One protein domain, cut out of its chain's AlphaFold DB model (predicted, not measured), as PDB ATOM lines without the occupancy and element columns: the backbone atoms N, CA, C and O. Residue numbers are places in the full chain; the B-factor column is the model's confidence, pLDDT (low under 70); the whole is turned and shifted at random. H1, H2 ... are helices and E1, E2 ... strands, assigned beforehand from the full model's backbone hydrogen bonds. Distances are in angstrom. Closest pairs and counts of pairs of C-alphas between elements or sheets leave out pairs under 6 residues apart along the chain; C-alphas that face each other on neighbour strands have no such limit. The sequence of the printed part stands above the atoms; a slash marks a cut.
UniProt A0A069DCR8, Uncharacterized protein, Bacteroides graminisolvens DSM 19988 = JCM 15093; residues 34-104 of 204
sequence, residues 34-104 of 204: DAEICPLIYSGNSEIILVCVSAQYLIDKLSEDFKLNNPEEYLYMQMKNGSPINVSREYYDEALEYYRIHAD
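This is residues 34 to 104 of the 204 residues of an uncharacterized protein of Bacteroides graminisolvens DSM 19988 = JCM 15093 (UniProt A0A069DCR8). What is the main picture? A small, strongly twisted sheet of three strands has H3 over one face, while H1 and H2 make a corner off the sheet, H1 beside H3. The link from H2 to H3 returns along E1, where residues 85 to 86 pair with residues 41 to 42, parallel. What is the make-up? The printed part has 71 residues with three named helices and three named strands, along the chain E1 E2 H1 H2 H3 E3; the sheet's order is E1 E2 E3, antiparallel, and the class is mixed. It is compact and rounded, radius of gyration of the C-alphas 10.9 A, spanning 27 by 25 by 22 A.

Where are the strands? E1, residues 40 to 43, begins with C-alpha 40 at (1.787, 46.127, 40.736); E2, residues 46 to 52, is 17.2 A long; E3, residues 101 to 103, ends with C-alpha 103 at (10.553, 51.086, 42.677). Where are the helices? H1 is residues 55 to 66, 16.0 A; H2 is 71 to 81, 15.3 A; H3 is 89 to 97, 12.4 A.

How do the strands pair? E1 and E2 form a hairpin, with N 41 and O 48 2.8 A apart; E2 and E3 have N 51 and O 102 3.1 A apart. How does H3 stand? H3 is on the sheet at a height of 8.8 A; the closest C-alphas of H3 and E3 are those of Ala 95 and Ile 101, 5.2 A. And the others? H1 touches H2 with residues 59 to 63 alone, about perpendicular at 76 degrees, closest C-alphas Ile 59 and Pro 71, 5.6 A. In H1, H2 and H3 every O i to N i+4 pair is within hydrogen-bond range.

How large is it? The two C-alphas farthest apart, of Asn 69 and Asp 104, are 30.8 A apart. Is it whole and sure? The printed part has no cut and no long link; its mean pLDDT is 70.4, with residues 34 to 55, 82, 95 to 96 and 98 to 104 under 70.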
ATOM      1  N   ASP A  34       3.261  39.257  56.999       57.97
ATOM      2  CA  ASP A  34       3.805  40.583  56.685       57.97
ATOM      3  C   ASP A  34       5.147  40.495  55.942       57.97
ATOM      4  O   ASP A  34       6.080  41.251  56.198       57.97
ATOM      5  N   ALA A  35       5.266  39.505  55.050       55.38
ATOM      6  CA  ALA A  35       6.435  39.396  54.194       55.38
ATOM      7  C   ALA A  35       6.472  40.599  53.244       55.38
ATOM      8  O   ALA A  35       5.433  41.206  52.969       55.38
ATOM      9  N   GLU A  36       7.646  40.912  52.699       55.59
ATOM     10  CA  GLU A  36       7.761  41.913  51.642       55.59
ATOM     11  C   GLU A  36       6.791  41.552  50.502       55.59
ATOM     12  O   GLU A  36       6.888  40.490  49.875       55.59
ATOM     13  N   ILE A  37       5.798  42.410  50.262       59.09
ATOM     14  CA  ILE A  37       4.825  42.220  49.186       59.09
ATOM     15  C   ILE A  37       5.165  43.161  48.049       59.09
ATOM     16  O   ILE A  37       5.499  44.319  48.262       59.09
ATOM     17  N   CYS A  38       5.036  42.686  46.816       62.12
ATOM     18  CA  CYS A  38       5.494  43.453  45.661       62.12
ATOM     19  C   CYS A  38       4.358  43.774  44.687       62.12
ATOM     20  O   CYS A  38       4.377  43.303  43.554       62.12
ATOM     21  N   PRO A  39       3.301  44.491  45.103       64.00
ATOM     22  CA  PRO A  39       2.160  44.744  44.237       64.00
ATOM     23  C   PRO A  39       2.532  45.557  42.988       64.00
ATOM     24  O   PRO A  39       3.289  46.526  43.033       64.00
ATOM     25  N   LEU A  40       1.903  45.208  41.864       66.44
ATOM     26  CA  LEU A  40       1.787  46.127  40.736       66.44
ATOM     27  C   LEU A  40       0.795  47.225  41.133       66.44
ATOM     28  O   LEU A  40      -0.316  46.906  41.554       66.44
ATOM     29  N   ILE A  41       1.179  48.492  41.018       63.94
ATOM     30  CA  ILE A  41       0.363  49.636  41.423       63.94
ATOM     31  C   ILE A  41       0.230  50.627  40.265       63.94
ATOM     32  O   ILE A  41       1.191  50.904  39.545       63.94
ATOM     33  N   TYR A  42      -0.966  51.195  40.099       64.44
ATOM     34  CA  TYR A  42      -1.159  52.356  39.231       64.44
ATOM     35  C   TYR A  42      -0.971  53.649  40.020       64.44
ATOM     36  O   TYR A  42      -1.716  53.922  40.960       64.44
ATOM     37  N   SER A  43      -0.028  54.484  39.582       56.97
ATOM     38  CA  SER A  43       0.053  55.888  39.997       56.97
ATOM     39  C   SER A  43      -0.262  56.786  38.805       56.97
ATOM     40  O   SER A  43       0.491  56.840  37.828       56.97
ATOM     41  N   GLY A  44      -1.411  57.468  38.854       57.66
ATOM     42  CA  GLY A  44      -1.849  58.443  37.850       57.66
ATOM     43  C   GLY A  44      -2.256  57.838  36.503       57.66
ATOM     44  O   GLY A  44      -3.418  57.935  36.144       57.66
ATOM     45  N   ASN A  45      -1.307  57.253  35.762       54.06
ATOM     46  CA  ASN A  45      -1.479  56.550  34.475       54.06
ATOM     47  C   ASN A  45      -0.316  55.578  34.170       54.06
ATOM     48  O   ASN A  45      -0.172  55.114  33.040       54.06
ATOM     49  N   SER A  46       0.576  55.317  35.129       50.03
ATOM     50  CA  SER A  46       1.740  54.451  34.928       50.03
ATOM     51  C   SER A  46       1.632  53.206  35.792       50.03
ATOM     52  O   SER A  46       1.416  53.300  36.999       50.03
ATOM     53  N   GLU A  47       1.795  52.050  35.149       57.69
ATOM     54  CA  GLU A  47       2.043  50.778  35.822       57.69
ATOM     55  C   GLU A  47       3.448  50.816  36.407       57.69
ATOM     56  O   GLU A  47       4.444  50.873  35.672       57.69
ATOM     57  N   ILE A  48       3.519  50.834  37.733       57.84
ATOM     58  CA  ILE A  48       4.766  50.800  38.486       57.84
ATOM     59  C   ILE A  48       4.689  49.602  39.411       57.84
ATOM     60  O   ILE A  48       3.688  49.400  40.098       57.84
ATOM     61  N   ILE A  49       5.748  48.803  39.442       60.25
ATOM     62  CA  ILE A  49       5.832  47.744  40.431       60.25
ATOM     63  C   ILE A  49       6.475  48.313  41.685       60.25
ATOM     64  O   ILE A  49       7.558  48.900  41.637       60.25
ATOM     65  N   LEU A  50       5.756  48.182  42.792       61.03
ATOM     66  CA  LEU A  50       6.186  48.661  44.085       61.03
ATOM     67  C   LEU A  50       6.526  47.491  44.969       61.03
ATOM     68  O   LEU A  50       5.752  46.549  45.088       61.03
ATOM     69  N   VAL A  51       7.664  47.601  45.630       58.75
ATOM     70  CA  VAL A  51       8.039  46.683  46.695       58.75
ATOM     71  C   VAL A  51       7.658  47.319  47.988       58.75
ATOM     72  O   VAL A  51       8.276  48.298  48.376       58.75
ATOM     73  N   CYS A  52       6.613  46.803  48.611       61.72
ATOM     74  CA  CYS A  52       6.209  47.215  49.932       61.72
ATOM     75  C   CYS A  52       6.967  46.392  50.964       61.72
ATOM     76  O   CYS A  52       6.842  45.169  51.023       61.72
ATOM     77  N   VAL A  53       7.714  47.097  51.805       56.69
ATOM     78  CA  VAL A  53       8.489  46.510  52.901       56.69
ATOM     79  C   VAL A  53       7.562  45.970  54.011       56.69
ATOM     80  O   VAL A  53       7.996  45.182  54.839       56.69
ATOM     81  N   SER A  54       6.272  46.349  54.017       65.00
ATOM     82  CA  SER A  54       5.242  45.805  54.918       65.00
ATOM     83  C   SER A  54       3.880  45.721  54.222       65.00
ATOM     84  O   SER A  54       3.312  46.731  53.799       65.00
ATOM     85  N   ALA A  55       3.328  44.512  54.129       69.06
ATOM     86  CA  ALA A  55       1.977  44.264  53.646       69.06
ATOM     87  C   ALA A  55       0.911  44.953  54.494       69.06
ATOM     88  O   ALA A  55      -0.070  45.459  53.946       69.06
ATOM     89  N   GLN A  56       1.124  45.009  55.808       74.94
ATOM     90  CA  GLN A  56       0.203  45.629  56.747       74.94
ATOM     91  C   GLN A  56      -0.006  47.111  56.432       74.94
ATOM     92  O   GLN A  56      -1.142  47.573  56.404       74.94
ATOM     93  N   TYR A  57       1.061  47.838  56.092       76.81
ATOM     94  CA  TYR A  57       0.957  49.251  55.726       76.81
ATOM     95  C   TYR A  57       0.063  49.481  54.493       76.81
ATOM     96  O   TYR A  57      -0.764  50.396  54.480       76.81
ATOM     97  N   LEU A  58       0.186  48.632  53.468       78.88
ATOM     98  CA  LEU A  58      -0.696  48.688  52.303       78.88
ATOM     99  C   LEU A  58      -2.137  48.305  52.669       78.88
ATOM    100  O   LEU A  58      -3.070  48.953  52.206       78.88
ATOM    101  N   ILE A  59      -2.326  47.265  53.482       82.88
ATOM    102  CA  ILE A  59      -3.644  46.793  53.934       82.88
ATOM    103  C   ILE A  59      -4.388  47.897  54.691       82.88
ATOM    104  O   ILE A  59      -5.553  48.162  54.384       82.88
ATOM    105  N   ASP A  60      -3.712  48.570  55.622       83.75
ATOM    106  CA  ASP A  60      -4.277  49.658  56.422       83.75
ATOM    107  C   ASP A  60      -4.744  50.800  55.513       83.75
ATOM    108  O   ASP A  60      -5.896  51.228  55.571       83.75
ATOM    109  N   LYS A  61      -3.889  51.215  54.574       80.62
ATOM    110  CA  LYS A  61      -4.206  52.284  53.620       80.62
ATOM    111  C   LYS A  61      -5.313  51.898  52.643       80.62
ATOM    112  O   LYS A  61      -6.168  52.721  52.334       80.62
ATOM    113  N   LEU A  62      -5.365  50.644  52.194       81.75
ATOM    114  CA  LEU A  62      -6.467  50.141  51.367       81.75
ATOM    115  C   LEU A  62      -7.798  50.116  52.132       81.75
ATOM    116  O   LEU A  62      -8.849  50.402  51.553       81.75
ATOM    117  N   SER A  63      -7.762  49.787  53.424       84.12
ATOM    118  CA  SER A  63      -8.925  49.854  54.311       84.12
ATOM    119  C   SER A  63      -9.445  51.290  54.433       84.12
ATOM    120  O   SER A  63     -10.641  51.532  54.260       84.12
ATOM    121  N   GLU A  64      -8.541  52.246  54.662       82.12
ATOM    122  CA  GLU A  64      -8.851  53.668  54.843       82.12
ATOM    123  C   GLU A  64      -9.357  54.333  53.552       82.12
ATOM    124  O   GLU A  64     -10.459  54.894  53.536       82.12
ATOM    125  N   ASP A  65      -8.596  54.226  52.459       77.00
ATOM    126  CA  ASP A  65      -8.849  54.948  51.206       77.00
ATOM    127  C   ASP A  65     -10.059  54.387  50.441       77.00
ATOM    128  O   ASP A  65     -10.833  55.139  49.841       77.00
ATOM    129  N   PHE A  66     -10.254  53.063  50.467       73.31
ATOM    130  CA  PHE A  66     -11.284  52.382  49.671       73.31
ATOM    131  C   PHE A  66     -12.448  51.829  50.496       73.31
ATOM    132  O   PHE A  66     -13.388  51.277  49.918       73.31
ATOM    133  N   LYS A  67     -12.426  51.987  51.828       78.50
ATOM    134  CA  LYS A  67     -13.452  51.460  52.750       78.50
ATOM    135  C   LYS A  67     -13.719  49.970  52.529       78.50
ATOM    136  O   LYS A  67     -14.868  49.519  52.513       78.50
ATOM    137  N   LEU A  68     -12.655  49.206  52.294       80.00
ATOM    138  CA  LEU A  68     -12.755  47.772  52.060       80.00
ATOM    139  C   LEU A  68     -13.066  47.048  53.371       80.00
ATOM    140  O   LEU A  68     -12.354  47.190  54.354       80.00
ATOM    141  N   ASN A  69     -14.104  46.208  53.365       78.00
ATOM    142  CA  ASN A  69     -14.464  45.387  54.530       78.00
ATOM    143  C   ASN A  69     -13.479  44.231  54.785       78.00
ATOM    144  O   ASN A  69     -13.510  43.629  55.853       78.00
ATOM    145  N   ASN A  70     -12.677  43.866  53.780       86.69
ATOM    146  CA  ASN A  70     -11.676  42.802  53.855       86.69
ATOM    147  C   ASN A  70     -10.506  43.130  52.900       86.69
ATOM    148  O   ASN A  70     -10.458  42.621  51.773       86.69
ATOM    149  N   PRO A  71      -9.636  44.079  53.289       85.56
ATOM    150  CA  PRO A  71      -8.512  44.529  52.470       85.56
ATOM    151  C   PRO A  71      -7.497  43.413  52.174       85.56
ATOM    152  O   PRO A  71      -6.915  43.406  51.090       85.56
ATOM    153  N   GLU A  72      -7.330  42.428  53.060       83.94
ATOM    154  CA  GLU A  72      -6.424  41.290  52.860       83.94
ATOM    155  C   GLU A  72      -6.906  40.358  51.746       83.94
ATOM    156  O   GLU A  72      -6.123  39.968  50.879       83.94
ATOM    157  N   GLU A  73      -8.200  40.021  51.729       85.31
ATOM    158  CA  GLU A  73      -8.787  39.209  50.657       85.31
ATOM    159  C   GLU A  73      -8.753  39.964  49.324       85.31
ATOM    160  O   GLU A  73      -8.466  39.374  48.282       85.31
ATOM    161  N   TYR A  74      -8.985  41.280  49.339       84.56
ATOM    162  CA  TYR A  74      -8.843  42.107  48.142       84.56
ATOM    163  C   TYR A  74      -7.407  42.067  47.603       84.56
ATOM    164  O   TYR A  74      -7.205  41.731  46.434       84.56
ATOM    165  N   LEU A  75      -6.416  42.343  48.454       80.81
ATOM    166  CA  LEU A  75      -4.996  42.297  48.110       80.81
ATOM    167  C   LEU A  75      -4.606  40.917  47.562       80.81
ATOM    168  O   LEU A  75      -4.000  40.820  46.492       80.81
ATOM    169  N   TYR A  76      -5.030  39.847  48.234       78.69
ATOM    170  CA  TYR A  76      -4.835  38.473  47.782       78.69
ATOM    171  C   TYR A  76      -5.406  38.239  46.381       78.69
ATOM    172  O   TYR A  76      -4.717  37.684  45.523       78.69
ATOM    173  N   MET A  77      -6.633  38.687  46.114       81.44
ATOM    174  CA  MET A  77      -7.275  38.509  44.811       81.44
ATOM    175  C   MET A  77      -6.570  39.297  43.701       81.44
ATOM    176  O   MET A  77      -6.374  38.756  42.611       81.44
ATOM    177  N   GLN A  78      -6.109  40.524  43.969       78.06
ATOM    178  CA  GLN A  78      -5.298  41.293  43.013       78.06
ATOM    179  C   GLN A  78      -3.964  40.581  42.725       78.06
ATOM    180  O   GLN A  78      -3.573  40.375  41.569       78.06
ATOM    181  N   MET A  79      -3.289  40.093  43.772       73.44
ATOM    182  CA  MET A  79      -2.051  39.321  43.645       73.44
ATOM    183  C   MET A  79      -2.263  38.021  42.857       73.44
ATOM    184  O   MET A  79      -1.503  37.742  41.929       73.44
ATOM    185  N   LYS A  80      -3.323  37.269  43.146       74.25
ATOM    186  CA  LYS A  80      -3.678  36.031  42.440       74.25
ATOM    187  C   LYS A  80      -3.953  36.270  40.955       74.25
ATOM    188  O   LYS A  80      -3.491  35.493  40.124       74.25
ATOM    189  N   ASN A  81      -4.656  37.351  40.625       73.38
ATOM    190  CA  ASN A  81      -5.135  37.619  39.266       73.38
ATOM    191  C   ASN A  81      -4.135  38.362  38.374       73.38
ATOM    192  O   ASN A  81      -4.446  38.636  37.218       73.38
ATOM    193  N   GLY A  82      -2.955  38.736  38.881       66.81
ATOM    194  CA  GLY A  82      -2.065  39.606  38.100       66.81
ATOM    195  C   GLY A  82      -2.532  41.055  38.030       66.81
ATOM    196  O   GLY A  82      -1.932  41.846  37.317       66.81
ATOM    197  N   SER A  83      -3.585  41.402  38.763       72.31
ATOM    198  CA  SER A  83      -4.239  42.689  38.629       72.31
ATOM    199  C   SER A  83      -3.513  43.762  39.453       72.31
ATOM    200  O   SER A  83      -3.053  43.479  40.565       72.31
ATOM    201  N   PRO A  84      -3.368  44.973  38.897       72.31
ATOM    202  CA  PRO A  84      -2.782  46.101  39.597       72.31
ATOM    203  C   PRO A  84      -3.710  46.618  40.695       72.31
ATOM    204  O   PRO A  84      -4.935  46.597  40.577       72.31
ATOM    205  N   ILE A  85      -3.097  47.133  41.751       76.31
ATOM    206  CA  ILE A  85      -3.769  47.737  42.890       76.31
ATOM    207  C   ILE A  85      -3.780  49.245  42.680       76.31
ATOM    208  O   ILE A  85      -2.739  49.869  42.481       76.31
ATOM    209  N   ASN A  86      -4.965  49.842  42.723       73.81
ATOM    210  CA  ASN A  86      -5.078  51.293  42.718       73.81
ATOM    211  C   ASN A  86      -4.831  51.803  44.134       73.81
ATOM    212  O   ASN A  86      -5.423  51.295  45.080       73.81
ATOM    213  N   VAL A  87      -3.982  52.814  44.266       72.88
ATOM    214  CA  VAL A  87      -3.735  53.523  45.527       72.88
ATOM    215  C   VAL A  87      -3.843  55.022  45.284       72.88
ATOM    216  O   VAL A  87      -3.759  55.486  44.141       72.88
ATOM    217  N   SER A  88      -4.051  55.796  46.346       73.12
ATOM    218  CA  SER A  88      -4.003  57.250  46.251       73.12
ATOM    219  C   SER A  88      -2.590  57.723  45.878       73.12
ATOM    220  O   SER A  88      -1.582  57.083  46.178       73.12
ATOM    221  N   ARG A  89      -2.490  58.878  45.209       73.69
ATOM    222  CA  ARG A  89      -1.183  59.496  44.934       73.69
ATOM    223  C   ARG A  89      -0.446  59.849  46.230       73.69
ATOM    224  O   ARG A  89       0.763  59.694  46.302       73.69
ATOM    225  N   GLU A  90      -1.196  60.256  47.248       77.06
ATOM    226  CA  GLU A  90      -0.681  60.549  48.586       77.06
ATOM    227  C   GLU A  90      -0.045  59.316  49.238       77.06
ATOM    228  O   GLU A  90       1.066  59.415  49.748       77.06
ATOM    229  N   TYR A  91      -0.673  58.136  49.128       76.69
ATOM    230  CA  TYR A  91      -0.060  56.879  49.564       76.69
ATOM    231  C   TYR A  91       1.302  56.647  48.903       76.69
ATOM    232  O   TYR A  91       2.257  56.276  49.580       76.69
ATOM    233  N   TYR A  92       1.391  56.855  47.586       70.94
ATOM    234  CA  TYR A  92       2.625  56.657  46.826       70.94
ATOM    235  C   TYR A  92       3.736  57.604  47.289       70.94
ATOM    236  O   TYR A  92       4.857  57.163  47.545       70.94
ATOM    237  N   ASP A  93       3.414  58.888  47.428       74.38
ATOM    238  CA  ASP A  93       4.369  59.914  47.840       74.38
ATOM    239  C   ASP A  93       4.848  59.670  49.291       74.38
ATOM    240  O   ASP A  93       6.056  59.659  49.535       74.38
ATOM    241  N   GLU A  94       3.938  59.354  50.225       74.81
ATOM    242  CA  GLU A  94       4.268  59.005  51.621       74.81
ATOM    243  C   GLU A  94       5.144  57.747  51.677       74.81
ATOM    244  O   GLU A  94       6.183  57.695  52.336       74.81
ATOM    245  N   ALA A  95       4.747  56.697  50.965       69.75
ATOM    246  CA  ALA A  95       5.445  55.429  51.029       69.75
ATOM    247  C   ALA A  95       6.865  55.515  50.434       69.75
ATOM    248  O   ALA A  95       7.767  54.844  50.944       69.75
ATOM    249  N   LEU A  96       7.075  56.332  49.394       67.25
ATOM    250  CA  LEU A  96       8.407  56.622  48.851       67.25
ATOM    251  C   LEU A  96       9.260  57.431  49.832       67.25
ATOM    252  O   LEU A  96      10.428  57.105  50.032       67.25
ATOM    253  N   GLU A  97       8.689  58.475  50.438       70.38
ATOM    254  CA  GLU A  97       9.391  59.351  51.382       70.38
ATOM    255  C   GLU A  97       9.918  58.575  52.597       70.38
ATOM    256  O   GLU A  97      11.055  58.773  53.027       70.38
ATOM    257  N   TYR A  98       9.118  57.639  53.114       68.00
ATOM    258  CA  TYR A  98       9.466  56.838  54.288       68.00
ATOM    259  C   TYR A  98      10.160  55.509  53.961       68.00
ATOM    260  O   TYR A  98      10.264  54.658  54.845       68.00
ATOM    261  N   TYR A  99      10.625  55.304  52.721       61.81
ATOM    262  CA  TYR A  99      11.262  54.054  52.269       61.81
ATOM    263  C   TYR A  99      10.416  52.795  52.548       61.81
ATOM    264  O   TYR A  99      10.942  51.697  52.721       61.81
ATOM    265  N   ARG A 100       9.087  52.946  52.601       60.97
ATOM    266  CA  ARG A 100       8.131  51.843  52.781       60.97
ATOM    267  C   ARG A 100       7.804  51.166  51.460       60.97
ATOM    268  O   ARG A 100       7.420  49.998  51.459       60.97
ATOM    269  N   ILE A 101       7.947  51.904  50.358       59.22
ATOM    270  CA  ILE A 101       8.006  51.352  49.012       59.22
ATOM    271  C   ILE A 101       9.272  51.802  48.294       59.22
ATOM    272  O   ILE A 101       9.693  52.949  48.425       59.22
ATOM    273  N   HIS A 102       9.841  50.929  47.471       62.34
ATOM    274  CA  HIS A 102      10.805  51.351  46.461       62.34
ATOM    275  C   HIS A 102      10.466  50.745  45.101       62.34
ATOM    276  O   HIS A 102       9.993  49.613  44.993       62.34
ATOM    277  N   ALA A 103      10.678  51.539  44.051       59.38
ATOM    278  CA  ALA A 103      10.553  51.086  42.677       59.38
ATOM    279  C   ALA A 103      11.899  50.510  42.225       59.38
ATOM    280  O   ALA A 103      12.908  51.218  42.215       59.38
ATOM    281  N   ASP A 104      11.925  49.243  41.819       68.50
ATOM    282  CA  ASP A 104      13.092  48.678  41.144       68.50
ATOM    283  C   ASP A 104      12.980  48.943  39.643       68.50
ATOM    284  O   ASP A 104      12.403  48.174  38.869       68.50
TER     285      ASP A 104